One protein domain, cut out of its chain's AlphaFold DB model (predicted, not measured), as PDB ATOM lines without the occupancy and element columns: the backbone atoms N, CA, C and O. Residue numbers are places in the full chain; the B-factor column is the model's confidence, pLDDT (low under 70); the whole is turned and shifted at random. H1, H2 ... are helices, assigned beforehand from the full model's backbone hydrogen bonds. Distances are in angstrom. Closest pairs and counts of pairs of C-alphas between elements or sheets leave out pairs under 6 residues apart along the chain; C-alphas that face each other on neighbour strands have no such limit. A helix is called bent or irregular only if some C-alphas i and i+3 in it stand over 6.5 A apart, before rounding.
ATOM      1  N   GLN A   7      95.222 111.910  93.972       86.12
ATOM      2  CA  GLN A   7      94.050 112.565  93.386       86.12
ATOM      3  C   GLN A   7      92.917 111.577  93.074       86.12
ATOM      4  O   GLN A   7      91.762 111.896  93.336       86.12
ATOM      5  N   ARG A   8      93.229 110.392  92.529       84.19
ATOM      6  CA  ARG A   8      92.205 109.367  92.280       84.19
ATOM      7  C   ARG A   8      91.668 108.795  93.588       84.19
ATOM      8  O   ARG A   8      90.460 108.668  93.701       84.19
ATOM      9  N   LEU A   9      92.532 108.523  94.568       87.25
ATOM     10  CA  LEU A   9      92.112 108.017  95.879       87.25
ATOM     11  C   LEU A   9      91.163 108.986  96.588       87.25
ATOM     12  O   LEU A   9      90.101 108.564  97.020       87.25
ATOM     13  N   ILE A  10      91.469 110.285  96.610       85.12
ATOM     14  CA  ILE A  10      90.591 111.315  97.197       85.12
ATOM     15  C   ILE A  10      89.206 111.347  96.524       85.12
ATOM     16  O   ILE A  10      88.221 111.706  97.158       85.12
ATOM     17  N   GLN A  11      89.111 110.983  95.240       84.44
ATOM     18  CA  GLN A  11      87.843 110.951  94.503       84.44
ATOM     19  C   GLN A  11      87.025 109.671  94.739       84.44
ATOM     20  O   GLN A  11      85.838 109.665  94.423       84.44
ATOM     21  N   THR A  12      87.645 108.594  95.233       82.88
ATOM     22  CA  THR A  12      87.029 107.254  95.331       82.88
ATOM     23  C   THR A  12      87.006 106.663  96.744       82.88
ATOM     24  O   THR A  12      86.376 105.627  96.958       82.88
ATOM     25  N   ALA A  13      87.747 107.243  97.686       81.38
ATOM     26  CA  ALA A  13      87.738 106.863  99.096       81.38
ATOM     27  C   ALA A  13      86.568 107.535  99.823       81.38
ATOM     28  O   ALA A  13      86.115 108.607  99.412       81.38
ATOM     29  N   ASP A  14      86.120 106.937 100.922       83.50
ATOM     30  CA  ASP A  14      84.999 107.467 101.698       83.50
ATOM     31  C   ASP A  14      85.449 108.649 102.575       83.50
ATOM     32  O   ASP A  14      84.636 109.476 102.999       83.50
ATOM     33  N   SER A  15      86.763 108.785 102.803       85.62
ATOM     34  CA  SER A  15      87.371 109.934 103.475       85.62
ATOM     35  C   SER A  15      88.797 110.253 102.984       85.62
ATOM     36  O   SER A  15      89.492 109.380 102.456       85.62
ATOM     37  N   PRO A  16      89.292 111.490 103.201       82.31
ATOM     38  CA  PRO A  16      90.696 111.833 102.958       82.31
ATOM     39  C   PRO A  16      91.689 111.011 103.789       82.31
ATOM     40  O   PRO A  16      92.806 110.777 103.340       82.31
ATOM     41  N   GLU A  17      91.297 110.578 104.990       82.94
ATOM     42  CA  GLU A  17      92.149 109.760 105.856       82.94
ATOM     43  C   GLU A  17      92.319 108.343 105.298       82.94
ATOM     44  O   GLU A  17      93.436 107.837 105.237       82.94
ATOM     45  N   GLU A  18      91.235 107.734 104.815       80.00
ATOM     46  CA  GLU A  18      91.280 106.445 104.115       80.00
ATOM     47  C   GLU A  18      92.115 106.547 102.832       80.00
ATOM     48  O   GLU A  18      92.953 105.687 102.572       80.00
ATOM     49  N   ALA A  19      91.946 107.630 102.061       82.31
ATOM     50  CA  ALA A  19      92.735 107.875 100.855       82.31
ATOM     51  C   ALA A  19      94.242 107.934 101.145       82.31
ATOM     52  O   ALA A  19      95.033 107.429 100.351       82.31
ATOM     53  N   GLU A  20      94.643 108.543 102.262       83.00
ATOM     54  CA  GLU A  20      96.048 108.590 102.669       83.00
ATOM     55  C   GLU A  20      96.532 107.235 103.202       83.00
ATOM     56  O   GLU A  20      97.659 106.839 102.915       83.00
ATOM     57  N   ALA A  21      95.683 106.495 103.922       79.81
ATOM     58  CA  ALA A  21      96.033 105.207 104.519       79.81
ATOM     59  C   ALA A  21      96.383 104.120 103.489       79.81
ATOM     60  O   ALA A  21      97.192 103.247 103.787       79.81
ATOM     61  N   VAL A  22      95.790 104.176 102.292       82.81
ATOM     62  CA  VAL A  22      95.994 103.183 101.219       82.81
ATOM     63  C   VAL A  22      96.828 103.716 100.051       82.81
ATOM     64  O   VAL A  22      96.903 103.083  98.991       82.81
ATOM     65  N   TRP A  23      97.406 104.910 100.194       88.06
ATOM     66  CA  TRP A  23      98.280 105.483  99.179       88.06
ATOM     67  C   TRP A  23      99.662 104.828  99.215       88.06
ATOM     68  O   TRP A  23     100.267 104.662 100.270       88.06
ATOM     69  N   VAL A  24     100.181 104.515  98.029       88.19
ATOM     70  CA  VAL A  24     101.512 103.939  97.833       88.19
ATOM     71  C   VAL A  24     102.328 104.895  96.969       88.19
ATOM     72  O   VAL A  24     101.872 105.355  95.914       88.19
ATOM     73  N   ASP A  25     103.550 105.200  97.394       89.44
ATOM     74  CA  ASP A  25     104.483 105.963  96.579       89.44
ATOM     75  C   ASP A  25     105.022 105.066  95.464       89.44
ATOM     76  O   ASP A  25     105.737 104.092  95.695       89.44
ATOM     77  N   GLN A  26     104.685 105.401  94.220       90.44
ATOM     78  CA  GLN A  26     105.063 104.582  93.071       90.44
ATOM     79  C   GLN A  26     106.580 104.433  92.931       90.44
ATOM     80  O   GLN A  26     107.056 103.389  92.487       90.44
ATOM     81  N   ARG A  27     107.355 105.473  93.254       90.38
ATOM     82  CA  ARG A  27     108.806 105.432  93.090       90.38
ATOM     83  C   ARG A  27     109.437 104.562  94.169       90.38
ATOM     84  O   ARG A  27     110.297 103.756  93.827       90.38
ATOM     85  N   ALA A  28     109.009 104.713  95.418       88.62
ATOM     86  CA  ALA A  28     109.463 103.884  96.526       88.62
ATOM     87  C   ALA A  28     109.087 102.414  96.297       88.62
ATOM     88  O   ALA A  28     109.954 101.550  96.380       88.62
ATOM     89  N   PHE A  29     107.846 102.142  95.880       89.75
ATOM     90  CA  PHE A  29     107.379 100.792  95.561       89.75
ATOM     91  C   PHE A  29     108.209 100.104  94.481       89.75
ATOM     92  O   PHE A  29     108.600  98.951  94.621       89.75
ATOM     93  N   LEU A  30     108.528 100.812  93.398       90.62
ATOM     94  CA  LEU A  30     109.355 100.250  92.329       90.62
ATOM     95  C   LEU A  30     110.811  99.995  92.754       90.62
ATOM     96  O   LEU A  30     111.531  99.304  92.037       90.62
ATOM     97  N   MET A  31     111.250 100.563  93.881       89.19
ATOM     98  CA  MET A  31     112.561 100.318  94.487       89.19
ATOM     99  C   MET A  31     112.511  99.283  95.620       89.19
ATOM    100  O   MET A  31     113.569  98.877  96.099       89.19
ATOM    101  N   ALA A  32     111.317  98.857  96.037       88.25
ATOM    102  CA  ALA A  32     111.131  97.843  97.062       88.25
ATOM    103  C   ALA A  32     111.624  96.469  96.591       88.25
ATOM    104  O   ALA A  32     111.755  96.197  95.394       88.25
ATOM    105  N   ARG A  33     111.855  95.567  97.546       88.19
ATOM    106  CA  ARG A  33     112.287  94.187  97.274       88.19
ATOM    107  C   ARG A  33     111.209  93.302  96.651       88.19
ATOM    108  O   ARG A  33     111.551  92.368  95.929       88.19
ATOM    109  N   HIS A  34     109.933  93.619  96.872       89.88
ATOM    110  CA  HIS A  34     108.785  92.882  96.329       89.88
ATOM    111  C   HIS A  34     107.909  93.765  95.415       89.88
ATOM    112  O   HIS A  34     106.728  93.960  95.704       89.88
ATOM    113  N   PRO A  35     108.431  94.298  94.289       90.38
ATOM    114  CA  PRO A  35     107.699  95.215  93.415       90.38
ATOM    115  C   PRO A  35     106.752  94.451  92.465       90.38
ATOM    116  O   PRO A  35     106.766  94.640  91.246       90.38
ATOM    117  N   PHE A  36     105.962  93.522  93.007       91.31
ATOM    118  CA  PHE A  36     105.015  92.707  92.248       91.31
ATOM    119  C   PHE A  36     103.754  93.493  91.871       91.31
ATOM    120  O   PHE A  36     103.505  94.598  92.345       91.31
ATOM    121  N   GLN A  37     102.911  92.939  90.996       90.88
ATOM    122  CA  GLN A  37     101.566  93.500  90.851       90.88
ATOM    123  C   GLN A  37     100.806  93.317  92.167       90.88
ATOM    124  O   GLN A  37     100.911  92.258  92.775       90.88
ATOM    125  N   CYS A  38     100.005  94.307  92.577       90.69
ATOM    126  CA  CYS A  38      99.294  94.285  93.863       90.69
ATOM    127  C   CYS A  38      98.511  92.977  94.068       90.69
ATOM    128  O   CYS A  38      98.538  92.395  95.148       90.69
ATOM    129  N   VAL A  39      97.889  92.486  92.989       93.19
ATOM    130  CA  VAL A  39      97.064  91.273  92.992       93.19
ATOM    131  C   VAL A  39      97.825  89.979  93.261       93.19
ATOM    132  O   VAL A  39      97.208  88.963  93.553       93.19
ATOM    133  N   VAL A  40      99.157  90.002  93.180       93.69
ATOM    134  CA  VAL A  40      99.991  88.845  93.518       93.69
ATOM    135  C   VAL A  40      99.886  88.532  95.005       93.69
ATOM    136  O   VAL A  40      99.771  87.366  95.351       93.69
ATOM    137  N   CYS A  41      99.890  89.548  95.871       92.44
ATOM    138  CA  CYS A  41      99.800  89.349  97.321       92.44
ATOM    139  C   CYS A  41      98.385  89.601  97.842       92.44
ATOM    140  O   CYS A  41      97.895  88.859  98.685       92.44
ATOM    141  N   HIS A  42      97.729  90.644  97.331       93.00
ATOM    142  CA  HIS A  42      96.421  91.081  97.805       93.00
ATOM    143  C   HIS A  42      95.251  90.438  97.052       93.00
ATOM    144  O   HIS A  42      94.110  90.751  97.354       93.00
ATOM    145  N   GLY A  43      95.470  89.579  96.054       93.12
ATOM    146  CA  GLY A  43      94.366  89.048  95.248       93.12
ATOM    147  C   GLY A  43      93.589  90.154  94.520       93.12
ATOM    148  O   GLY A  43      94.166  91.131  94.046       93.12
ATOM    149  N   GLY A  44      92.269  90.027  94.412       93.19
ATOM    150  CA  GLY A  44      91.470  90.978  93.638       93.19
ATOM    151  C   GLY A  44      91.552  90.764  92.122       93.19
ATOM    152  O   GLY A  44      92.083  89.767  91.623       93.19
ATOM    153  N   VAL A  45      91.026  91.728  91.364       92.75
ATOM    154  CA  VAL A  45      90.915  91.630  89.901       92.75
ATOM    155  C   VAL A  45      91.795  92.672  89.220       92.75
ATOM    156  O   VAL A  45      91.655  93.878  89.427       92.75
ATOM    157  N   SER A  46      92.687  92.213  88.338       89.81
ATOM    158  CA  SER A  46      93.491  93.081  87.477       89.81
ATOM    159  C   SER A  46      93.622  92.493  86.065       89.81
ATOM    160  O   SER A  46      94.034  91.340  85.930       89.81
ATOM    161  N   PRO A  47      93.318  93.266  85.002       89.62
ATOM    162  CA  PRO A  47      92.840  94.654  85.030       89.62
ATOM    163  C   PRO A  47      91.358  94.764  85.446       89.62
ATOM    164  O   PRO A  47      90.563  93.883  85.143       89.62
ATOM    165  N   ALA A  48      90.974  95.882  86.068       87.38
ATOM    166  CA  ALA A  48      89.591  96.190  86.452       87.38
ATOM    167  C   ALA A  48      89.219  97.646  86.116       87.38
ATOM    168  O   ALA A  48      90.086  98.523  86.062       87.38
ATOM    169  N   SER A  49      87.929  97.913  85.880       84.75
ATOM    170  CA  SER A  49      87.425  99.232  85.453       84.75
ATOM    171  C   SER A  49      86.871 100.118  86.579       84.75
ATOM    172  O   SER A  49      86.494 101.255  86.304       84.75
ATOM    173  N   GLY A  50      86.815  99.638  87.828       85.19
ATOM    174  CA  GLY A  50      86.258 100.365  88.980       85.19
ATOM    175  C   GLY A  50      86.715  99.793  90.328       85.19
ATOM    176  O   GLY A  50      87.295  98.708  90.351       85.19
ATOM    177  N   LYS A  51      86.468 100.528  91.427       86.12
ATOM    178  CA  LYS A  51      86.896 100.182  92.803       86.12
ATOM    179  C   LYS A  51      86.324  98.831  93.233       86.12
ATOM    180  O   LYS A  51      87.071  97.956  93.649       86.12
ATOM    181  N   GLU A  52      85.022  98.646  93.051       88.75
ATOM    182  CA  GLU A  52      84.292  97.452  93.480       88.75
ATOM    183  C   GLU A  52      84.803  96.199  92.762       88.75
ATOM    184  O   GLU A  52      85.098  95.200  93.403       88.75
ATOM    185  N   MET A  53      84.981  96.276  91.439       90.62
ATOM    186  CA  MET A  53      85.513  95.163  90.647       90.62
ATOM    187  C   MET A  53      86.976  94.870  90.991       90.62
ATOM    188  O   MET A  53      87.357  93.712  91.083       90.62
ATOM    189  N   ALA A  54      87.806  95.902  91.187       89.81
ATOM    190  CA  ALA A  54      89.221  95.716  91.513       89.81
ATOM    191  C   ALA A  54      89.424  95.004  92.860       89.81
ATOM    192  O   ALA A  54      90.390  94.258  93.007       89.81
ATOM    193  N   HIS A  55      88.519  95.225  93.818       92.81
ATOM    194  CA  HIS A  55      88.590  94.659  95.166       92.81
ATOM    195  C   HIS A  55      87.750  93.382  95.352       92.81
ATOM    196  O   HIS A  55      87.650  92.871  96.467       92.81
ATOM    197  N   GLU A  56      87.149  92.836  94.291       94.69
ATOM    198  CA  GLU A  56      86.438  91.556  94.369       94.69
ATOM    199  C   GLU A  56      87.428  90.420  94.681       94.69
ATOM    200  O   GLU A  56      88.285  90.094  93.864       94.69
ATOM    201  N   GLY A  57      87.325  89.825  95.876       94.06
ATOM    202  CA  GLY A  57      88.273  88.806  96.349       94.06
ATOM    203  C   GLY A  57      89.612  89.370  96.840       94.06
ATOM    204  O   GLY A  57      90.617  88.663  96.796       94.06
ATOM    205  N   LEU A  58      89.642  90.640  97.261       94.25
ATOM    206  CA  LEU A  58      90.808  91.265  97.887       94.25
ATOM    207  C   LEU A  58      91.132  90.608  99.240       94.25
ATOM    208  O   LEU A  58      90.259  90.415 100.083       94.25
ATOM    209  N   ILE A  59      92.412  90.337  99.451       93.44
ATOM    210  CA  ILE A  59      93.027  89.997 100.726       93.44
ATOM    211  C   ILE A  59      93.548  91.304 101.332       93.44
ATOM    212  O   ILE A  59      94.500  91.905 100.824       93.44
ATOM    213  N   GLU A  60      92.893  91.758 102.400       88.50
ATOM    214  CA  GLU A  60      93.230  93.020 103.070       88.50
ATOM    215  C   GLU A  60      94.627  92.969 103.701       88.50
ATOM    216  O   GLU A  60      95.433  93.867 103.455       88.50
ATOM    217  N   ASP A  61      94.943  91.887 104.420       88.00
ATOM    218  CA  ASP A  61      96.262  91.633 105.007       88.00
ATOM    219  C   ASP A  61      96.877  90.332 104.459       88.00
ATOM    220  O   ASP A  61      96.547  89.235 104.919       88.00
ATOM    221  N   PRO A  62      97.790  90.422 103.475       91.44
ATOM    222  CA  PRO A  62      98.490  89.260 102.940       91.44
ATOM    223  C   PRO A  62      99.435  88.587 103.937       91.44
ATOM    224  O   PRO A  62      99.862  87.465 103.677       91.44
ATOM    225  N   GLY A  63      99.814  89.262 105.027       90.19
ATOM    226  CA  GLY A  63     100.706  88.723 106.051       90.19
ATOM    227  C   GLY A  63     100.000  87.844 107.082       90.19
ATOM    228  O   GLY A  63     100.687  87.181 107.862       90.19
ATOM    229  N   ALA A  64      98.664  87.821 107.085       89.38
ATOM    230  CA  ALA A  64      97.880  87.079 108.059       89.38
ATOM    231  C   ALA A  64      98.053  85.549 107.897       89.38
ATOM    232  O   ALA A  64      97.999  85.040 106.768       89.38
ATOM    233  N   PRO A  65      98.227  84.789 109.001       88.69
ATOM    234  CA  PRO A  65      98.454  83.339 108.969       88.69
ATOM    235  C   PRO A  65      97.429  82.541 108.149       88.69
ATOM    236  O   PRO A  65      97.779  81.549 107.512       88.69
ATOM    237  N   GLU A  66      96.167  82.972 108.136       89.69
ATOM    238  CA  GLU A  66      95.042  82.265 107.516       89.69
ATOM    239  C   GLU A  66      95.094  82.267 105.983       89.69
ATOM    240  O   GLU A  66      94.466  81.424 105.335       89.69
ATOM    241  N   VAL A  67      95.829  83.212 105.391       93.25
ATOM    242  CA  VAL A  67      95.877  83.433 103.938       93.25
ATOM    243  C   VAL A  67      97.272  83.252 103.348       93.25
ATOM    244  O   VAL A  67      97.426  83.411 102.139       93.25
ATOM    245  N   LEU A  68      98.273  82.849 104.142       93.31
ATOM    246  CA  LEU A  68      99.666  82.752 103.683       93.31
ATOM    247  C   LEU A  68      99.833  81.899 102.423       93.31
ATOM    248  O   LEU A  68     100.572  82.286 101.526       93.31
ATOM    249  N   GLY A  69      99.108  80.784 102.293       93.81
ATOM    250  CA  GLY A  69      99.160  79.948 101.084       93.81
ATOM    251  C   GLY A  69      98.684  80.655  99.803       93.81
ATOM    252  O   GLY A  69      99.044  80.245  98.702       93.81
ATOM    253  N   GLN A  70      97.897  81.725  99.935       93.75
ATOM    254  CA  GLN A  70      97.398  82.553  98.832       93.75
ATOM    255  C   GLN A  70      98.279  83.788  98.583       93.75
ATOM    256  O   GLN A  70      98.135  84.424  97.543       93.75
ATOM    257  N   SER A  71      99.205  84.114  99.487       94.31
ATOM    258  CA  SER A  71     100.080  85.288  99.420       94.31
ATOM    259  C   SER A  71     101.564  84.885  99.424       94.31
ATOM    260  O   SER A  71     102.116  84.489  98.397       94.31
ATOM    261  N   CYS A  72     102.233  84.966 100.575       94.12
ATOM    262  CA  CYS A  72     103.665  84.734 100.744       94.12
ATOM    263  C   CYS A  72     104.077  83.278 100.469       94.12
ATOM    264  O   CYS A  72     105.211  83.024 100.076       94.12
ATOM    265  N   GLY A  73     103.163  82.329 100.660       95.81
ATOM    266  CA  GLY A  73     103.355  80.884 100.531       95.81
ATOM    267  C   GLY A  73     103.041  80.299  99.155       95.81
ATOM    268  O   GLY A  73     102.957  79.083  99.022       95.81
ATOM    269  N   GLN A  74     102.849  81.129  98.125       94.94
ATOM    270  CA  GLN A  74     102.716  80.636  96.750       94.94
ATOM    271  C   GLN A  74     103.980  79.870  96.305       94.94
ATOM    272  O   GLN A  74     105.083  80.157  96.767       94.94
ATOM    273  N   GLU A  75     103.838  78.943  95.347       92.12
ATOM    274  CA  GLU A  75     104.865  77.965  94.913       92.12
ATOM    275  C   GLU A  75     106.261  78.555  94.612       92.12
ATOM    276  O   GLU A  75     107.266  77.863  94.731       92.12
ATOM    277  N   LYS A  76     106.348  79.829  94.214       90.81
ATOM    278  CA  LYS A  76     107.609  80.494  93.834       90.81
ATOM    279  C   LYS A  76     108.093  81.546  94.834       90.81
ATOM    280  O   LYS A  76     108.993  82.315  94.502       90.81
ATOM    281  N   CYS A  77     107.469  81.608  96.003       94.75
ATOM    282  CA  CYS A  77     107.736  82.609  97.027       94.75
ATOM    283  C   CYS A  77     108.411  81.946  98.237       94.75
ATOM    284  O   CYS A  77     109.569  81.542  98.145       94.75
ATOM    285  N   HIS A  78     107.696  81.818  99.355       95.62
ATOM    286  CA  HIS A  78     108.187  81.227 100.600       95.62
ATOM    287  C   HIS A  78     107.277  80.085 101.086       95.62
ATOM    288  O   HIS A  78     106.804  80.135 102.225       95.62
ATOM    289  N   PRO A  79     106.981  79.075 100.240       96.00
ATOM    290  CA  PRO A  79     106.014  78.033 100.575       96.00
ATOM    291  C   PRO A  79     106.422  77.233 101.817       96.00
ATOM    292  O   PRO A  79     105.567  76.943 102.646       96.00
ATOM    293  N   GLU A  80     107.715  76.959 102.012       95.31
ATOM    294  CA  GLU A  80     108.193  76.185 103.163       95.31
ATOM    295  C   GLU A  80     108.013  76.948 104.483       95.31
ATOM    296  O   GLU A  80     107.558  76.386 105.475       95.31
ATOM    297  N   ILE A  81     108.328  78.249 104.496       95.31
ATOM    298  CA  ILE A  81     108.142  79.097 105.685       95.31
ATOM    299  C   ILE A  81     106.649  79.262 105.980       95.31
ATOM    300  O   ILE A  81     106.238  79.176 107.135       95.31
ATOM    301  N   ALA A  82     105.831  79.479 104.948       95.62
ATOM    302  CA  ALA A  82     104.386  79.626 105.094       95.62
ATOM    303  C   ALA A  82     103.709  78.345 105.610       95.62
ATOM    304  O   ALA A  82     102.687  78.435 106.288       95.62
ATOM    305  N   GLU A  83     104.270  77.172 105.316       94.38
ATOM    306  CA  GLU A  83     103.782  75.889 105.825       94.38
ATOM    307  C   GLU A  83     104.077  75.713 107.321       94.38
ATOM    308  O   GLU A  83     103.209  75.268 108.074       94.38
ATOM    309  N   THR A  84     105.273  76.092 107.787       94.56
ATOM    310  CA  THR A  84     105.663  75.896 109.193       94.56
ATOM    311  C   THR A  84     105.186  77.014 110.115       94.56
ATOM    312  O   THR A  84     104.864  76.746 111.278       94.56
ATOM    313  N   TYR A  85     105.101  78.254 109.621       94.62
ATOM    314  CA  TYR A  85     104.794  79.443 110.423       94.62
ATOM    315  C   TYR A  85     103.528  79.330 111.282       94.62
ATOM    316  O   TYR A  85     103.608  79.681 112.464       94.62
ATOM    317  N   PRO A  86     102.395  78.785 110.790       92.25
ATOM    318  CA  PRO A  86     101.175  78.651 111.586       92.25
ATOM    319  C   PRO A  86     101.333  77.803 112.855       92.25
ATOM    320  O   PRO A  86     100.519  77.916 113.767       92.25
ATOM    321  N   THR A  87     102.371  76.965 112.939       90.62
ATOM    322  CA  THR A  87     102.685  76.153 114.133       90.62
ATOM    323  C   THR A  87     103.655  76.836 115.100       90.62
ATOM    324  O   THR A  87     103.824  76.381 116.232       90.62
ATOM    325  N   SER A  88     104.279  77.941 114.682       92.00
ATOM    326  CA  SER A  88     105.227  78.697 115.499       92.00
ATOM    327  C   SER A  88     104.568  79.318 116.735       92.00
ATOM    328  O   SER A  88     103.357  79.556 116.799       92.00
ATOM    329  N   LEU A  89     105.387  79.652 117.733       89.94
ATOM    330  CA  LEU A  89     104.911  80.374 118.911       89.94
ATOM    331  C   LEU A  89     104.557  81.839 118.612       89.94
ATOM    332  O   LEU A  89     103.723  82.387 119.324       89.94
ATOM    333  N   HIS A  90     105.114  82.451 117.560       89.88
ATOM    334  CA  HIS A  90     104.749  83.810 117.135       89.88
ATOM    335  C   HIS A  90     103.352  83.857 116.497       89.88
ATOM    336  O   HIS A  90     102.588  84.785 116.754       89.88
ATOM    337  N   ALA A  91     102.977  82.816 115.745       88.94
ATOM    338  CA  ALA A  91     101.633  82.693 115.183       88.94
ATOM    339  C   ALA A  91     100.588  82.276 116.232       88.94
ATOM    340  O   ALA A  91      99.469  82.785 116.241       88.94
ATOM    341  N   THR A  92     100.925  81.338 117.124       86.50
ATOM    342  CA  THR A  92      99.933  80.693 118.013       86.50
ATOM    343  C   THR A  92      99.845  81.294 119.412       86.50
ATOM    344  O   THR A  92      98.819  81.119 120.084       86.50
ATOM    345  N   VAL A  93     100.934  81.921 119.875       85.50
ATOM    346  CA  VAL A  93     101.237  82.319 121.265       85.50
ATOM    347  C   VAL A  93     100.967  81.223 122.306       85.50
ATOM    348  O   VAL A  93     100.745  81.494 123.489       85.50
ATOM    349  N   GLN A  94     101.005  79.953 121.885       85.69
ATOM    350  CA  GLN A  94     100.545  78.826 122.698       85.69
ATOM    351  C   GLN A  94     101.349  78.658 123.992       85.69
ATOM    352  O   GLN A  94     100.778  78.343 125.034       85.69
ATOM    353  N   GLY A  95     102.655  78.937 123.961       81.69
ATOM    354  CA  GLY A  95     103.507  78.897 125.151       81.69
ATOM    355  C   GLY A  95     103.070  79.887 126.236       81.69
ATOM    356  O   GLY A  95     103.074  79.542 127.416       81.69
ATOM    357  N   LEU A  96     102.627  81.088 125.847       80.25
ATOM    358  CA  LEU A  96     102.099  82.088 126.781       80.25
ATOM    359  C   LEU A  96     100.716  81.690 127.301       80.25
ATOM    360  O   LEU A  96     100.464  81.803 128.500       80.25
ATOM    361  N   LYS A  97      99.848  81.174 126.421       82.94
ATOM    362  CA  LYS A  97      98.527  80.649 126.804       82.94
ATOM    363  C   LYS A  97      98.678  79.557 127.856       82.94
ATOM    364  O   LYS A  97      98.114  79.677 128.938       82.94
ATOM    365  N   ASN A  98      99.498  78.546 127.588       84.38
ATOM    366  CA  ASN A  98      99.725  77.434 128.509       84.38
ATOM    367  C   ASN A  98     100.237  77.912 129.873       84.38
ATOM    368  O   ASN A  98      99.706  77.484 130.894       84.38
ATOM    369  N   GLY A  99     101.189  78.851 129.894       78.88
ATOM    370  CA  GLY A  99     101.650  79.466 131.140       78.88
ATOM    371  C   GLY A  99     100.532  80.194 131.897       78.88
ATOM    372  O   GLY A  99     100.445  80.079 133.117       78.88
ATOM    373  N   ALA A 100      99.631  80.890 131.195       78.19
ATOM    374  CA  ALA A 100      98.477  81.540 131.814       78.19
ATOM    375  C   ALA A 100      97.509  80.526 132.450       78.19
ATOM    376  O   ALA A 100      97.138  80.702 133.606       78.19
ATOM    377  N   TYR A 101      97.144  79.442 131.754       81.75
ATOM    378  CA  TYR A 101      96.278  78.389 132.320       81.75
ATOM    379  C   TYR A 101      96.960  77.559 133.421       81.75
ATOM    380  O   TYR A 101      96.274  76.902 134.201       81.75
ATOM    381  N   GLU A 102      98.294  77.573 133.511       78.31
ATOM    382  CA  GLU A 102      99.034  76.929 134.605       78.31
ATOM    383  C   GLU A 102      98.863  77.687 135.933       78.31
ATOM    384  O   GLU A 102      98.711  77.075 137.000       78.31
ATOM    385  N   VAL A 103      98.879  79.022 135.870       73.88
ATOM    386  CA  VAL A 103      98.897  79.894 137.057       73.88
ATOM    387  C   VAL A 103      97.538  80.522 137.382       73.88
ATOM    388  O   VAL A 103      97.315  80.901 138.531       73.88
ATOM    389  N   LEU A 104      96.617  80.599 136.417       75.19
ATOM    390  CA  LEU A 104      95.285  81.195 136.564       75.19
ATOM    391  C   LEU A 104      94.169  80.132 136.476       75.19
ATOM    392  O   LEU A 104      94.285  79.166 135.723       75.19
ATOM    393  N   PRO A 105      93.034  80.322 137.173       78.12
ATOM    394  CA  PRO A 105      91.811  79.567 136.954       78.12
ATOM    395  C   PRO A 105      91.352  79.682 135.505       78.12
ATOM    396  O   PRO A 105      91.492  80.760 134.927       78.12
ATOM    397  N   PRO A 106      90.709  78.645 134.943       81.94
ATOM    398  CA  PRO A 106      90.360  78.613 133.524       81.94
ATOM    399  C   PRO A 106      89.613  79.852 133.015       81.94
ATOM    400  O   PRO A 106      89.947  80.374 131.960       81.94
ATOM    401  N   GLU A 107      88.642  80.366 133.775       81.12
ATOM    402  CA  GLU A 107      87.860  81.546 133.377       81.12
ATOM    403  C   GLU A 107      88.694  82.841 133.373       81.12
ATOM    404  O   GLU A 107      88.521  83.711 132.520       81.12
ATOM    405  N   GLU A 108      89.617  82.985 134.324       75.94
ATOM    406  CA  GLU A 108      90.513  84.140 134.397       75.94
ATOM    407  C   GLU A 108      91.638  84.047 133.366       75.94
ATOM    408  O   GLU A 108      91.947  85.048 132.721       75.94
ATOM    409  N   ALA A 109      92.185  82.849 133.153       79.44
ATOM    410  CA  ALA A 109      93.127  82.557 132.081       79.44
ATOM    411  C   ALA A 109      92.533  82.931 130.718       79.44
ATOM    412  O   ALA A 109      93.144  83.698 129.981       79.44
ATOM    413  N   GLU A 110      91.307  82.483 130.431       82.06
ATOM    414  CA  GLU A 110      90.590  82.805 129.193       82.06
ATOM    415  C   GLU A 110      90.416  84.316 129.013       82.06
ATOM    416  O   GLU A 110      90.660  84.859 127.937       82.06
ATOM    417  N   ARG A 111      90.047  85.029 130.082       78.19
ATOM    418  CA  ARG A 111      89.896  86.491 130.061       78.19
ATOM    419  C   ARG A 111      91.214  87.210 129.765       78.19
ATOM    420  O   ARG A 111      91.225  88.184 129.017       78.19
ATOM    421  N   VAL A 112      92.320  86.758 130.358       74.75
ATOM    422  CA  VAL A 112      93.653  87.333 130.114       74.75
ATOM    423  C   VAL A 112      94.111  87.029 128.690       74.75
ATOM    424  O   VAL A 112      94.574  87.935 127.998       74.75
ATOM    425  N   VAL A 113      93.937  85.784 128.241       77.19
ATOM    426  CA  VAL A 113      94.319  85.340 126.899       77.19
ATOM    427  C   VAL A 113      93.546  86.114 125.835       77.19
ATOM    428  O   VAL A 113      94.157  86.755 124.981       77.19
ATOM    429  N   SER A 114      92.218  86.139 125.922       73.50
ATOM    430  CA  SER A 114      91.361  86.854 124.965       73.50
ATOM    431  C   SER A 114      91.554  88.375 124.985       73.50
ATOM    432  O   SER A 114      91.431  89.019 123.946       73.50
ATOM    433  N   GLY A 115      91.864  88.963 126.145       67.94
ATOM    434  CA  GLY A 115      91.964  90.415 126.308       67.94
ATOM    435  C   GLY A 115      93.335  91.024 126.006       67.94
ATOM    436  O   GLY A 115      93.410  92.234 125.796       67.94
ATOM    437  N   ARG A 116      94.422  90.237 126.034       65.44
ATOM    438  CA  ARG A 116      95.798  90.764 125.924       65.44
ATOM    439  C   ARG A 116      96.705  90.023 124.952       65.44
ATOM    440  O   ARG A 116      97.638  90.633 124.455       65.44
ATOM    441  N   CYS A 117      96.477  88.743 124.658       65.19
ATOM    442  CA  CYS A 117      97.421  88.008 123.810       65.19
ATOM    443  C   CYS A 117      97.378  88.449 122.339       65.19
ATOM    444  O   CYS A 117      98.390  88.345 121.649       65.19
ATOM    445  N   ASN A 118      96.256  89.014 121.880       58.62
ATOM    446  CA  ASN A 118      96.078  89.494 120.504       58.62
ATOM    447  C   ASN A 118      96.957  90.702 120.143       58.62
ATOM    448  O   ASN A 118      97.044  91.038 118.972       58.62
ATOM    449  N   THR A 119      97.625  91.345 121.108       63.84
ATOM    450  CA  THR A 119      98.585  92.424 120.814       63.84
ATOM    451  C   THR A 119      99.959  91.905 120.386       63.84
ATOM    452  O   THR A 119     100.824  92.710 120.062       63.84
ATOM    453  N   CYS A 120     100.183  90.584 120.439       67.31
ATOM    454  CA  CYS A 120     101.474  89.958 120.133       67.31
ATOM    455  C   CYS A 120     101.392  88.823 119.098       67.31
ATOM    456  O   CYS A 120     102.430  88.278 118.735       67.31
ATOM    457  N   HIS A 121     100.194  88.423 118.663       77.38
ATOM    458  CA  HIS A 121     100.050  87.506 117.530       77.38
ATOM    459  C   HIS A 121     100.555  88.213 116.271       77.38
ATOM    460  O   HIS A 121     100.055  89.289 115.958       77.38
ATOM    461  N   ALA A 122     101.534  87.622 115.584       86.19
ATOM    462  CA  ALA A 122     102.192  88.255 114.444       86.19
ATOM    463  C   ALA A 122     101.863  87.552 113.119       86.19
ATOM    464  O   ALA A 122     101.808  86.320 113.047       86.19
ATOM    465  N   GLY A 123     101.698  88.335 112.061       88.94
ATOM    466  CA  GLY A 123     101.793  87.944 110.661       88.94
ATOM    467  C   GLY A 123     103.159  88.296 110.062       88.94
ATOM    468  O   GLY A 123     104.035  88.869 110.714       88.94
ATOM    469  N   CYS A 124     103.367  87.965 108.787       90.94
ATOM    470  CA  CYS A 124     104.649  88.218 108.116       90.94
ATOM    471  C   CYS A 124     104.981  89.718 108.027       90.94
ATOM    472  O   CYS A 124     106.146  90.110 108.121       90.94
ATOM    473  N   SER A 125     103.962  90.557 107.836       86.94
ATOM    474  CA  SER A 125     104.072  92.012 107.709       86.94
ATOM    475  C   SER A 125     104.486  92.688 109.016       86.94
ATOM    476  O   SER A 125     105.259  93.639 108.959       86.94
ATOM    477  N   ASP A 126     104.079  92.168 110.176       84.81
ATOM    478  CA  ASP A 126     104.396  92.772 111.478       84.81
ATOM    479  C   ASP A 126     105.899  92.831 111.763       84.81
ATOM    480  O   ASP A 126     106.371  93.721 112.471       84.81
ATOM    481  N   CYS A 127     106.663  91.888 111.205       87.44
ATOM    482  CA  CYS A 127     108.113  91.856 111.358       87.44
ATOM    483  C   CYS A 127     108.860  92.321 110.110       87.44
ATOM    484  O   CYS A 127     109.860  93.027 110.218       87.44
ATOM    485  N   HIS A 128     108.433  91.880 108.926       89.06
ATOM    486  CA  HIS A 128     109.224  92.070 107.714       89.06
ATOM    487  C   HIS A 128     108.912  93.369 106.982       89.06
ATOM    488  O   HIS A 128     109.701  93.759 106.130       89.06
ATOM    489  N   LEU A 129     107.815  94.065 107.270       85.44
ATOM    490  CA  LEU A 129     107.498  95.311 106.581       85.44
ATOM    491  C   LEU A 129     108.348  96.465 107.144       85.44
ATOM    492  O   LEU A 129     108.259  96.808 108.319       85.44
ATOM    493  N   ALA A 130     109.216  97.034 106.305       66.25
ATOM    494  CA  ALA A 130     110.346  97.861 106.734       66.25
ATOM    495  C   ALA A 130     109.979  99.292 107.171       66.25
ATOM    496  O   ALA A 130     110.807  99.967 107.783       66.25
ATOM    497  N   GLU A 131     108.773  99.772 106.864       66.62
ATOM    498  CA  GLU A 131     108.312 101.104 107.273       66.62
ATOM    499  C   GLU A 131     107.085 100.987 108.180       66.62
ATOM    500  O   GLU A 131     106.183 100.198 107.908       66.62
ATOM    501  N   GLY A 132     107.035 101.812 109.230       53.38
ATOM    502  CA  GLY A 132     105.861 101.964 110.087       53.38
ATOM    503  C   GLY A 132     106.163 101.901 111.586       53.38
ATOM    504  O   GLY A 132     107.020 101.154 112.062       53.38
ATOM    505  N   ASP A 133     105.403 102.687 112.341       47.34
ATOM    506  CA  ASP A 133     105.317 102.753 113.805       47.34
ATOM    507  C   ASP A 133     104.345 101.702 114.385       47.34
ATOM    508  O   ASP A 133     103.765 101.894 115.450       47.34
ATOM    509  N   GLY A 134     104.158 100.576 113.684       42.69
ATOM    510  CA  GLY A 134     103.168  99.551 114.036       42.69
ATOM    511  C   GLY A 134     101.787  99.770 113.407       42.69
ATOM    512  O   GLY A 134     100.887  98.971 113.632       42.69
ATOM    513  N   ASP A 150     115.145  96.252 116.828       87.31
ATOM    514  CA  ASP A 150     114.083  97.242 117.024       87.31
ATOM    515  C   ASP A 150     112.685  96.688 116.706       87.31
ATOM    516  O   ASP A 150     111.714  97.023 117.384       87.31
ATOM    517  N   VAL A 151     112.576  95.800 115.715       87.00
ATOM    518  CA  VAL A 151     111.321  95.126 115.363       87.00
ATOM    519  C   VAL A 151     110.905  94.160 116.470       87.00
ATOM    520  O   VAL A 151     109.755  94.167 116.908       87.00
ATOM    521  N   CYS A 152     111.847  93.356 116.965       88.69
ATOM    522  CA  CYS A 152     111.595  92.362 118.004       88.69
ATOM    523  C   CYS A 152     111.201  93.028 119.330       88.69
ATOM    524  O   CYS A 152     110.274  92.582 120.008       88.69
ATOM    525  N   ILE A 153     111.885  94.114 119.694       87.12
ATOM    526  CA  ILE A 153     111.766  94.778 120.997       87.12
ATOM    527  C   ILE A 153     110.409  95.456 121.188       87.12
ATOM    528  O   ILE A 153     109.943  95.538 122.323       87.12
ATOM    529  N   ARG A 154     109.705  95.836 120.111       82.56
ATOM    530  CA  ARG A 154     108.330  96.373 120.192       82.56
ATOM    531  C   ARG A 154     107.398  95.453 120.987       82.56
ATOM    532  O   ARG A 154     106.617  95.940 121.808       82.56
ATOM    533  N   CYS A 155     107.531  94.138 120.794       83.94
ATOM    534  CA  CYS A 155     106.767  93.118 121.515       83.94
ATOM    535  C   CYS A 155     107.579  92.470 122.651       83.94
ATOM    536  O   CYS A 155     107.038  92.194 123.720       83.94
ATOM    537  N   HIS A 156     108.884  92.263 122.462       85.44
ATOM    538  CA  HIS A 156     109.783  91.623 123.430       85.44
ATOM    539  C   HIS A 156     110.480  92.627 124.359       85.44
ATOM    540  O   HIS A 156     111.662  92.477 124.661       85.44
ATOM    541  N   GLN A 157     109.746  93.632 124.838       80.75
ATOM    542  CA  GLN A 157     110.301  94.782 125.566       80.75
ATOM    543  C   GLN A 157     111.186  94.377 126.750       80.75
ATOM    544  O   GLN A 157     112.302  94.864 126.861       80.75
ATOM    545  N   GLU A 158     110.749  93.426 127.586       78.50
ATOM    546  CA  GLU A 158     111.539  92.977 128.746       78.50
ATOM    547  C   GLU A 158     112.887  92.357 128.348       78.50
ATOM    548  O   GLU A 158     113.893  92.558 129.028       78.50
ATOM    549  N   THR A 159     112.911  91.581 127.261       85.56
ATOM    550  CA  THR A 159     114.151  91.006 126.725       85.56
ATOM    551  C   THR A 159     115.003  92.094 126.079       85.56
ATOM    552  O   THR A 159     116.215  92.105 126.266       85.56
ATOM    553  N   GLY A 160     114.365  93.031 125.373       89.12
ATOM    554  CA  GLY A 160     115.005  94.199 124.781       89.12
ATOM    555  C   GLY A 160     115.735  95.048 125.806       89.12
ATOM    556  O   GLY A 160     116.913  95.312 125.630       89.12
ATOM    557  N   THR A 161     115.092  95.385 126.927       86.69
ATOM    558  CA  THR A 161     115.715  96.172 128.001       86.69
ATOM    559  C   THR A 161     116.948  95.483 128.581       86.69
ATOM    560  O   THR A 161     117.935  96.143 128.875       86.69
ATOM    561  N   GLY A 162     116.945  94.158 128.736       88.38
ATOM    562  CA  GLY A 162     118.157  93.473 129.185       88.38
ATOM    563  C   GLY A 162     119.231  93.350 128.097       88.38
ATOM    564  O   GLY A 162     120.418  93.364 128.409       88.38
ATOM    565  N   PHE A 163     118.846  93.289 126.820       92.62
ATOM    566  CA  PHE A 163     119.787  93.235 125.700       92.62
ATOM    567  C   PHE A 163     120.427  94.597 125.387       92.62
ATOM    568  O   PHE A 163     121.652  94.675 125.303       92.62
ATOM    569  N   GLU A 164     119.626  95.655 125.244       92.19
ATOM    570  CA  GLU A 164     120.038  97.031 124.911       92.19
ATOM    571  C   GLU A 164     120.451  97.859 126.136       92.19
ATOM    572  O   GLU A 164     121.124  98.880 125.999       92.19
ATOM    573  N   GLY A 165     120.101  97.401 127.336       89.12
ATOM    574  CA  GLY A 165     120.337  98.119 128.582       89.12
ATOM    575  C   GLY A 165     119.116  98.909 129.053       89.12
ATOM    576  O   GLY A 165     118.136  99.116 128.334       89.12
ATOM    577  N   ALA A 166     119.186  99.360 130.302       84.94
ATOM    578  CA  ALA A 166     118.166 100.182 130.935       84.94
ATOM    579  C   ALA A 166     118.725 101.589 131.152       84.94
ATOM    580  O   ALA A 166     119.613 101.788 131.985       84.94
ATOM    581  N   GLU A 167     118.208 102.568 130.407       82.81
ATOM    582  CA  GLU A 167     118.698 103.947 130.446       82.81
ATOM    583  C   GLU A 167     118.764 104.488 131.885       82.81
ATOM    584  O   GLU A 167     117.777 104.485 132.619       82.81
ATOM    585  N   GLY A 168     119.947 104.950 132.297       82.25
ATOM    586  CA  GLY A 168     120.185 105.500 133.634       82.25
ATOM    587  C   GLY A 168     120.438 104.471 134.744       82.25
ATOM    588  O   GLY A 168     120.788 104.882 135.849       82.25
ATOM    589  N   PHE A 169     120.325 103.168 134.460       82.62
ATOM    590  CA  PHE A 169     120.524 102.097 135.445       82.62
ATOM    591  C   PHE A 169     121.596 101.091 135.019       82.62
ATOM    592  O   PHE A 169     122.528 100.846 135.782       82.62
ATOM    593  N   PHE A 170     121.497 100.544 133.804       86.38
ATOM    594  CA  PHE A 170     122.367  99.470 133.320       86.38
ATOM    595  C   PHE A 170     122.742  99.654 131.851       86.38
ATOM    596  O   PHE A 170     121.935 100.106 131.039       86.38
ATOM    597  N   GLY A 171     123.972  99.275 131.507       88.88
ATOM    598  CA  GLY A 171     124.439  99.275 130.124       88.88
ATOM    599  C   GLY A 171     123.854  98.128 129.287       88.88
ATOM    600  O   GLY A 171     123.255  97.201 129.841       88.88
ATOM    601  N   PRO A 172     124.041  98.178 127.957       92.00
ATOM    602  CA  PRO A 172     123.717  97.075 127.062       92.00
ATOM    603  C   PRO A 172     124.477  95.805 127.418       92.00
ATOM    604  O   PRO A 172     125.600  95.838 127.926       92.00
ATOM    605  N   SER A 173     123.897  94.675 127.029       93.38
ATOM    606  CA  SER A 173     124.612  93.409 126.996       93.38
ATOM    607  C   SER A 173     125.874  93.513 126.139       93.38
ATOM    608  O   SER A 173     125.982  94.328 125.217       93.38
ATOM    609  N   VAL A 174     126.840  92.638 126.384       93.69
ATOM    610  CA  VAL A 174     128.097  92.626 125.620       93.69
ATOM    611  C   VAL A 174     127.903  92.278 124.153       93.69
ATOM    612  O   VAL A 174     128.654  92.756 123.308       93.69
ATOM    613  N   HIS A 175     126.877  91.489 123.840       95.19
ATOM    614  CA  HIS A 175     126.531  91.152 122.464       95.19
ATOM    615  C   HIS A 175     125.918  92.358 121.747       95.19
ATOM    616  O   HIS A 175     126.370  92.699 120.655       95.19
ATOM    617  N   ALA A 176     124.983  93.068 122.386       95.25
ATOM    618  CA  ALA A 176     124.448  94.321 121.849       95.25
ATOM    619  C   ALA A 176     125.544  95.392 121.707       95.25
ATOM    620  O   ALA A 176     125.640  96.057 120.681       95.25
ATOM    621  N   SER A 177     126.444  95.497 122.690       94.81
ATOM    622  CA  SER A 177     127.600  96.408 122.655       94.81
ATOM    623  C   SER A 177     128.558  96.109 121.497       94.81
ATOM    624  O   SER A 177     129.201  97.016 120.972       94.81
ATOM    625  N   ALA A 178     128.653  94.841 121.088       95.38
ATOM    626  CA  ALA A 178     129.407  94.407 119.915       95.38
ATOM    627  C   ALA A 178     128.635  94.602 118.590       95.38
ATOM    628  O   ALA A 178     129.159  94.288 117.524       95.38
ATOM    629  N   GLY A 179     127.411  95.137 118.636       95.31
ATOM    630  CA  GLY A 179     126.577  95.415 117.469       95.31
ATOM    631  C   GLY A 179     125.849  94.195 116.908       95.31
ATOM    632  O   GLY A 179     125.497  94.206 115.728       95.31
ATOM    633  N   LEU A 180     125.679  93.135 117.705       96.00
ATOM    634  CA  LEU A 180     124.827  92.002 117.336       96.00
ATOM    635  C   LEU A 180     123.354  92.378 117.475       96.00
ATOM    636  O   LEU A 180     122.978  93.159 118.345       96.00
ATOM    637  N   GLU A 181     122.531  91.749 116.649       94.81
ATOM    638  CA  GLU A 181     121.077  91.866 116.670       94.81
ATOM    639  C   GLU A 181     120.428  90.593 117.234       94.81
ATOM    640  O   GLU A 181     121.049  89.528 117.270       94.81
ATOM    641  N   CYS A 182     119.144  90.646 117.607       93.50
ATOM    642  CA  CYS A 182     118.390  89.453 118.017       93.50
ATOM    643  C   CYS A 182     118.491  88.333 116.971       93.50
ATOM    644  O   CYS A 182     118.690  87.168 117.316       93.50
ATOM    645  N   THR A 183     118.424  88.706 115.688       93.69
ATOM    646  CA  THR A 183     118.519  87.795 114.543       93.69
ATOM    647  C   THR A 183     119.926  87.259 114.298       93.69
ATOM    648  O   THR A 183     120.101  86.432 113.408       93.69
ATOM    649  N   ASP A 184     120.938  87.670 115.066       94.88
ATOM    650  CA  ASP A 184     122.264  87.057 115.005       94.88
ATOM    651  C   ASP A 184     122.370  85.759 115.813       94.88
ATOM    652  O   ASP A 184     123.167  84.886 115.463       94.88
ATOM    653  N   CYS A 185     121.513  85.612 116.824       93.00
ATOM    654  CA  CYS A 185     121.396  84.412 117.650       93.00
ATOM    655  C   CYS A 185     120.109  83.641 117.342       93.00
ATOM    656  O   CYS A 185     120.166  82.433 117.140       93.00
ATOM    657  N   HIS A 186     118.971  84.342 117.267       93.38
ATOM    658  CA  HIS A 186     117.651  83.748 117.076       93.38
ATOM    659  C   HIS A 186     117.231  83.753 115.608       93.38
ATOM    660  O   HIS A 186     116.948  84.808 115.038       93.38
ATOM    661  N   ARG A 187     117.206  82.580 114.967       88.69
ATOM    662  CA  ARG A 187     117.048  82.480 113.505       88.69
ATOM    663  C   ARG A 187     116.118  81.352 113.075       88.69
ATOM    664  O   ARG A 187     115.868  80.393 113.796       88.69
ATOM    665  N   GLY A 188     115.668  81.447 111.822       89.19
ATOM    666  CA  GLY A 188     115.041  80.342 111.101       89.19
ATOM    667  C   GLY A 188     113.840  79.765 111.842       89.19
ATOM    668  O   GLY A 188     112.871  80.474 112.105       89.19
ATOM    669  N   SER A 189     113.913  78.479 112.178       90.25
ATOM    670  CA  SER A 189     112.812  77.735 112.788       90.25
ATOM    671  C   SER A 189     112.458  78.169 114.213       90.25
ATOM    672  O   SER A 189     111.341  77.906 114.648       90.25
ATOM    673  N   GLU A 190     113.350  78.857 114.936       90.75
ATOM    674  CA  GLU A 190     113.014  79.421 116.255       90.75
ATOM    675  C   GLU A 190     111.951  80.529 116.138       90.75
ATOM    676  O   GLU A 190     111.138  80.729 117.040       90.75
ATOM    677  N   VAL A 191     111.929  81.228 114.995       91.38
ATOM    678  CA  VAL A 191     110.959  82.290 114.694       91.38
ATOM    679  C   VAL A 191     109.815  81.748 113.841       91.38
ATOM    680  O   VAL A 191     108.652  81.907 114.208       91.38
TER     681      VAL A 191
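What this domain is: This is residues 7 to 134 and 150 to 191 of the 445 residues of the protein "Cytochrom_c3_2 domain-containing protein" of Limnochorda pilosa (UniProt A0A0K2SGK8). A loose, bent string of short helices with no single core: H1 to H5 and their loops make an open lobe at one end, H12 to H15 a small cluster at the other, and H6, H7, H8 and H11 lie between. H9 and H10 fold into a hairpin to one side. The printed part has 170 residues with fifteen named helices, H1 to H15 in chain order, and no named strand; its class is all helix. It is loose, with a radius of gyration of the C-alphas of 20.0 A and spans of 57 by 43 by 36 A.

How they stand to each other: The longest helix, H10, residues 106 to 119, touches H9, residues 94 to 103, with residues 109 to 113 alone. This helical hairpin runs opposite ways at a shallow tilt of 34.7 degrees, only just short of steep; its closest C-alphas, Tyr 101 and Ala 109, are 5.2 A apart. H8, residues 89 to 92, is close to but not clearly touching H9, the closest C-alphas, Leu 89 and Gly 95, being 6.6 A apart. H6, residues 65 to 70, and H7, residues 79 to 87, touch as a second helical hairpin, opposite ways at a shallow tilt of 17 degrees, closest at C-alphas 68 and 82, 5.8 A. H11, residues 124 to 128, is close to but not clearly touching H12, residues 150 to 153, closest at C-alphas 127 and 151, 6.1 A. H12 and H13, residues 157 to 164, only just touch, only at the corner, with 3 pairs of C-alphas within 8 A, the closest being 153 and 160, 5.0 A. H13 touches H14, residues 174 to 177, closest at C-alphas 164 and 176, 6.0 A. H15, residues 182 to 185, is near H12, and H4, residues 38 to 42, is near H6. H1, residues 7 to 12, touches H2, residues 16 to 21, about perpendicular at 74 degrees, closest at C-alphas 9 and 19, 5.0 A. H3, residues 26 to 31, and H5, residues 51 to 54, touch no helix. Every O i to N i+4 pair is within hydrogen-bond range in H1, H2, H3, H4, H9, H11 and H13, against 3 of 5 in H7, 8 of 10 in H10 and 0 of 2 in H6, which has 1 of 3 O i to N i+3 pairs within range.

Where its parts are: H1 begins at C-alpha 7 (94.050, 112.565, 93.386). H10 spans 20.5 A from C-alpha 106 (90.360, 78.613, 133.524), H9 14.5 A and H7 14.1 A.

The domain as a whole: The two farthest C-alphas, Ser 49 and Phe 169, are 60.0 A apart. Residues 135 to 149 are not printed; C-alphas 134 and 150 are 11.5 A apart across the cut. Of the links printed whole, none is long. Residues 115 to 120 and 130 to 134 have pLDDT under 70.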